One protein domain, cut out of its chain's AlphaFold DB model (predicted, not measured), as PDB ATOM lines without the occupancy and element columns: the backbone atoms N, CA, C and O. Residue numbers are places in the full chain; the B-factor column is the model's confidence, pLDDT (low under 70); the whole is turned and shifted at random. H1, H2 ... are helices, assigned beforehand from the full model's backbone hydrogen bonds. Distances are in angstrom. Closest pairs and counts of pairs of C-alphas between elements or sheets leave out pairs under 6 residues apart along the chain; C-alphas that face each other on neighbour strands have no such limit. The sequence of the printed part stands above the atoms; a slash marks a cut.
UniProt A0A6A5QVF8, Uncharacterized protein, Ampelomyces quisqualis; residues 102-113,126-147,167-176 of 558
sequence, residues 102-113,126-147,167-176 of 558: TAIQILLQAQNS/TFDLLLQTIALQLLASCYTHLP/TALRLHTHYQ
ATOM      1  N   THR A 102     168.653 107.767 126.668       73.00
ATOM      2  CA  THR A 102     169.281 107.565 127.988       73.00
ATOM      3  C   THR A 102     169.946 106.190 128.081       73.00
ATOM      4  O   THR A 102     169.550 105.271 127.366       73.00
ATOM      5  N   ALA A 103     170.927 106.007 128.970       71.50
ATOM      6  CA  ALA A 103     171.603 104.723 129.170       71.50
ATOM      7  C   ALA A 103     170.604 103.613 129.535       71.50
ATOM      8  O   ALA A 103     170.715 102.493 129.046       71.50
ATOM      9  N   ILE A 104     169.561 103.937 130.306       76.12
ATOM     10  CA  ILE A 104     168.466 102.997 130.598       76.12
ATOM     11  C   ILE A 104     167.690 102.620 129.327       76.12
ATOM     12  O   ILE A 104     167.397 101.445 129.114       76.12
ATOM     13  N   GLN A 105     167.358 103.586 128.465       80.00
ATOM     14  CA  GLN A 105     166.669 103.303 127.197       80.00
ATOM     15  C   GLN A 105     167.540 102.462 126.270       80.00
ATOM     16  O   GLN A 105     167.050 101.534 125.639       80.00
ATOM     17  N   ILE A 106     168.831 102.768 126.242       76.56
ATOM     18  CA  ILE A 106     169.861 102.045 125.518       76.56
ATOM     19  C   ILE A 106     169.943 100.581 125.998       76.56
ATOM     20  O   ILE A 106     169.895  99.662 125.182       76.56
ATOM     21  N   LEU A 107     169.986 100.350 127.313       77.25
ATOM     22  CA  LEU A 107     170.022  99.009 127.907       77.25
ATOM     23  C   LEU A 107     168.726  98.232 127.659       77.25
ATOM     24  O   LEU A 107     168.777  97.054 127.312       77.25
ATOM     25  N   LEU A 108     167.568  98.887 127.774       83.00
ATOM     26  CA  LEU A 108     166.278  98.279 127.443       83.00
ATOM     27  C   LEU A 108     166.189  97.923 125.956       83.00
ATOM     28  O   LEU A 108     165.657  96.876 125.602       83.00
ATOM     29  N   GLN A 109     166.730  98.764 125.076       81.50
ATOM     30  CA  GLN A 109     166.764  98.495 123.643       81.50
ATOM     31  C   GLN A 109     167.701  97.326 123.314       81.50
ATOM     32  O   GLN A 109     167.356  96.501 122.472       81.50
ATOM     33  N   ALA A 110     168.831  97.207 124.018       75.69
ATOM     34  CA  ALA A 110     169.725  96.059 123.906       75.69
ATOM     35  C   ALA A 110     169.056  94.762 124.392       75.69
ATOM     36  O   ALA A 110     169.103  93.756 123.686       75.69
ATOM     37  N   GLN A 111     168.365  94.790 125.538       82.31
ATOM     38  CA  GLN A 111     167.626  93.631 126.060       82.31
ATOM     39  C   GLN A 111     166.490  93.197 125.128       82.31
ATOM     40  O   GLN A 111     166.337  92.012 124.853       82.31
ATOM     41  N   ASN A 112     165.741  94.155 124.577       82.12
ATOM     42  CA  ASN A 112     164.639  93.873 123.654       82.12
ATOM     43  C   ASN A 112     165.107  93.431 122.257       82.12
ATOM     44  O   ASN A 112     164.286  92.998 121.458       82.12
ATOM     45  N   SER A 113     166.402  93.548 121.942       73.25
ATOM     46  CA  SER A 113     166.964  93.157 120.640       73.25
ATOM     47  C   SER A 113     167.405  91.691 120.549       73.25
ATOM     48  O   SER A 113     167.954  91.292 119.524       73.25
ATOM     49  N   THR A 126     175.639  96.410 119.225       77.12
ATOM     50  CA  THR A 126     175.806  96.198 120.670       77.12
ATOM     51  C   THR A 126     177.156  96.711 121.158       77.12
ATOM     52  O   THR A 126     177.218  97.269 122.252       77.12
ATOM     53  N   PHE A 127     178.210  96.591 120.346       81.50
ATOM     54  CA  PHE A 127     179.516  97.169 120.653       81.50
ATOM     55  C   PHE A 127     179.473  98.702 120.688       81.50
ATOM     56  O   PHE A 127     179.892  99.288 121.685       81.50
ATOM     57  N   ASP A 128     178.890  99.351 119.673       81.94
ATOM     58  CA  ASP A 128     178.724 100.815 119.647       81.94
ATOM     59  C   ASP A 128     177.934 101.319 120.861       81.94
ATOM     60  O   ASP A 128     178.242 102.348 121.462       81.94
ATOM     61  N   LEU A 129     176.926 100.549 121.257       80.31
ATOM     62  CA  LEU A 129     176.048 100.845 122.374       80.31
ATOM     63  C   LEU A 129     176.755 100.689 123.735       80.31
ATOM     64  O   LEU A 129     176.554 101.506 124.641       80.31
ATOM     65  N   LEU A 130     177.632  99.691 123.864       80.69
ATOM     66  CA  LEU A 130     178.522  99.528 125.015       80.69
ATOM     67  C   LEU A 130     179.542 100.674 125.089       80.69
ATOM     68  O   LEU A 130     179.748 101.265 126.147       80.69
ATOM     69  N   LEU A 131     180.149 101.030 123.957       83.44
ATOM     70  CA  LEU A 131     181.100 102.135 123.877       83.44
ATOM     71  C   LEU A 131     180.436 103.458 124.286       83.44
ATOM     72  O   LEU A 131     180.998 104.230 125.063       83.44
ATOM     73  N   GLN A 132     179.202 103.686 123.825       80.06
ATOM     74  CA  GLN A 132     178.411 104.861 124.175       80.06
ATOM     75  C   GLN A 132     178.072 104.903 125.672       80.06
ATOM     76  O   GLN A 132     178.147 105.969 126.282       80.06
ATOM     77  N   THR A 133     177.744 103.766 126.289       78.25
ATOM     78  CA  THR A 133     177.479 103.704 127.737       78.25
ATOM     79  C   THR A 133     178.743 103.917 128.568       78.25
ATOM     80  O   THR A 133     178.696 104.690 129.524       78.25
ATOM     81  N   ILE A 134     179.886 103.344 128.174       82.62
ATOM     82  CA  ILE A 134     181.183 103.604 128.822       82.62
ATOM     83  C   ILE A 134     181.543 105.087 128.718       82.62
ATOM     84  O   ILE A 134     181.905 105.702 129.720       82.62
ATOM     85  N   ALA A 135     181.398 105.686 127.533       78.69
ATOM     86  CA  ALA A 135     181.671 107.103 127.331       78.69
ATOM     87  C   ALA A 135     180.777 107.977 128.218       78.69
ATOM     88  O   ALA A 135     181.284 108.855 128.910       78.69
ATOM     89  N   LEU A 136     179.467 107.704 128.268       75.38
ATOM     90  CA  LEU A 136     178.532 108.422 129.137       75.38
ATOM     91  C   LEU A 136     178.879 108.270 130.618       75.38
ATOM     92  O   LEU A 136     178.799 109.244 131.361       75.38
ATOM     93  N   GLN A 137     179.292 107.080 131.047       78.06
ATOM     94  CA  GLN A 137     179.628 106.811 132.440       78.06
ATOM     95  C   GLN A 137     180.961 107.445 132.851       78.06
ATOM     96  O   GLN A 137     181.054 108.009 133.940       78.06
ATOM     97  N   LEU A 138     181.965 107.443 131.969       78.12
ATOM     98  CA  LEU A 138     183.201 108.202 132.167       78.12
ATOM     99  C   LEU A 138     182.897 109.697 132.269       78.12
ATOM    100  O   LEU A 138     183.371 110.368 133.181       78.12
ATOM    101  N   LEU A 139     182.022 110.207 131.407       72.50
ATOM    102  CA  LEU A 139     181.641 111.612 131.410       72.50
ATOM    103  C   LEU A 139     180.841 111.996 132.663       72.50
ATOM    104  O   LEU A 139     181.078 113.056 133.244       72.50
ATOM    105  N   ALA A 140     179.968 111.099 133.129       70.75
ATOM    106  CA  ALA A 140     179.274 111.196 134.409       70.75
ATOM    107  C   ALA A 140     180.241 111.155 135.605       70.75
ATOM    108  O   ALA A 140     180.057 111.880 136.578       70.75
ATOM    109  N   SER A 141     181.311 110.359 135.528       71.75
ATOM    110  CA  SER A 141     182.341 110.303 136.573       71.75
ATOM    111  C   SER A 141     183.185 111.582 136.646       71.75
ATOM    112  O   SER A 141     183.694 111.929 137.709       71.75
ATOM    113  N   CYS A 142     183.258 112.347 135.552       68.19
ATOM    114  CA  CYS A 142     183.896 113.663 135.510       68.19
ATOM    115  C   CYS A 142     183.012 114.798 136.067       68.19
ATOM    116  O   CYS A 142     183.341 115.978 135.899       68.19
ATOM    117  N   TYR A 143     181.890 114.486 136.726       64.88
ATOM    118  CA  TYR A 143     181.107 115.471 137.468       64.88
ATOM    119  C   TYR A 143     181.833 115.831 138.758       64.88
ATOM    120  O   TYR A 143     181.626 115.243 139.816       64.88
ATOM    121  N   THR A 144     182.658 116.865 138.695       59.56
ATOM    122  CA  THR A 144     183.166 117.491 139.908       59.56
ATOM    123  C   THR A 144     182.078 118.387 140.483       59.56
ATOM    124  O   THR A 144     181.637 119.341 139.839       59.56
ATOM    125  N   HIS A 145     181.638 118.120 141.712       56.53
ATOM    126  CA  HIS A 145     180.974 119.151 142.497       56.53
ATOM    127  C   HIS A 145     182.004 120.239 142.767       56.53
ATOM    128  O   HIS A 145     182.839 120.106 143.658       56.53
ATOM    129  N   LEU A 146     181.992 121.293 141.952       53.66
ATOM    130  CA  LEU A 146     182.819 122.452 142.226       53.66
ATOM    131  C   LEU A 146     182.318 123.053 143.542       53.66
ATOM    132  O   LEU A 146     181.157 123.481 143.603       53.66
ATOM    133  N   PRO A 147     183.142 123.071 144.607       54.94
ATOM    134  CA  PRO A 147     182.754 123.767 145.814       54.94
ATOM    135  C   PRO A 147     182.523 125.229 145.438       54.94
ATOM    136  O   PRO A 147     183.306 125.815 144.688       54.94
ATOM    137  N   THR A 167     179.580 120.031 134.952       66.94
ATOM    138  CA  THR A 167     180.374 118.965 134.356       66.94
ATOM    139  C   THR A 167     181.687 119.495 133.809       66.94
ATOM    140  O   THR A 167     181.821 120.678 133.470       66.94
ATOM    141  N   ALA A 168     182.630 118.581 133.599       66.31
ATOM    142  CA  ALA A 168     183.817 118.865 132.811       66.31
ATOM    143  C   ALA A 168     183.480 119.353 131.386       66.31
ATOM    144  O   ALA A 168     184.114 120.294 130.921       66.31
ATOM    145  N   LEU A 169     182.457 118.804 130.712       66.00
ATOM    146  CA  LEU A 169     182.055 119.255 129.366       66.00
ATOM    147  C   LEU A 169     181.527 120.693 129.354       66.00
ATOM    148  O   LEU A 169     181.828 121.467 128.444       66.00
ATOM    149  N   ARG A 170     180.730 121.067 130.353       69.25
ATOM    150  CA  ARG A 170     180.160 122.406 130.482       69.25
ATOM    151  C   ARG A 170     181.221 123.418 130.858       69.25
ATOM    152  O   ARG A 170     181.209 124.523 130.327       69.25
ATOM    153  N   LEU A 171     182.166 123.043 131.720       69.31
ATOM    154  CA  LEU A 171     183.366 123.847 131.950       69.31
ATOM    155  C   LEU A 171     184.144 124.002 130.644       69.31
ATOM    156  O   LEU A 171     184.414 125.123 130.235       69.31
ATOM    157  N   HIS A 172     184.417 122.907 129.937       65.88
ATOM    158  CA  HIS A 172     185.173 122.943 128.692       65.88
ATOM    159  C   HIS A 172     184.486 123.796 127.620       65.88
ATOM    160  O   HIS A 172     185.146 124.579 126.964       65.88
ATOM    161  N   THR A 173     183.164 123.729 127.465       67.19
ATOM    162  CA  THR A 173     182.423 124.581 126.512       67.19
ATOM    163  C   THR A 173     182.341 126.039 126.942       67.19
ATOM    164  O   THR A 173     182.352 126.922 126.088       67.19
ATOM    165  N   HIS A 174     182.271 126.322 128.246       66.19
ATOM    166  CA  HIS A 174     182.358 127.694 128.743       66.19
ATOM    167  C   HIS A 174     183.746 128.290 128.501       66.19
ATOM    168  O   HIS A 174     183.834 129.443 128.089       66.19
ATOM    169  N   TYR A 175     184.802 127.499 128.696       65.00
ATOM    170  CA  TYR A 175     186.190 127.946 128.594       65.00
ATOM    171  C   TYR A 175     186.853 127.656 127.240       65.00
ATOM    172  O   TYR A 175     187.981 128.080 127.030       65.00
ATOM    173  N   GLN A 176     186.165 127.005 126.294       57.22
ATOM    174  CA  GLN A 176     186.687 126.670 124.957       57.22
ATOM    175  C   GLN A 176     187.130 127.912 124.180       57.22
ATOM    176  O   GLN A 176     188.072 127.858 123.396       57.22
TER     177      GLN A 176
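AT A GLANCE: This is residues 102 to 113, 126 to 147 and 167 to 176 of the 558 residues of an uncharacterized protein of Ampelomyces quisqualis (UniProt A0A6A5QVF8). A long helix, H2, has H1 side by side with its first part, running back the opposite way, and the short H3 lies beyond its other end at a steep angle. Residues 171 to 176 stick out. The printed part has 44 residues with three named helices, H1, H2, H3 along the chain, no named strand, and the class all helix. It is only just loose, close to extended, with a radius of gyration of the C-alphas of 13.6 A and spans of 41 by 21 by 12 A.

HOW THE PARTS SIT: H2, residues 126 to 141, touches H1, residues 103 to 112, at a shallow tilt of 21 degrees, opposite ways; their closest C-alphas, of Thr 133 and Ala 103, are 6.1 A apart. H3, residues 168 to 175, is close to H2 but not clearly touching; the closest C-alphas, of Leu 139 and Ala 168, are 7.7 A apart. These two run the same way at a steep tilt of 68 degrees, only just short of about perpendicular. H1 and H3 are apart. In H1, H2 and H3 every O i to N i+4 pair is within hydrogen-bond range.

IN THESE COORDINATES: H2 measures 22.2 A from C-alpha 126 at (175.806, 96.198, 120.670) to C-alpha 141. H1 measures 14.0 A, and H3 10.3 A, ending at C-alpha 175 at (186.190, 127.946, 128.594).

THE WHOLE: The farthest C-alphas, of Ser 113 and Pro 147, are 42.7 A apart. Residues 114 to 125 and 148 to 166 are not printed; the C-alpha gaps are 9.4 A and 12.6 A. The pLDDT is under 70 at residues 142 to 147 and 167 to 176.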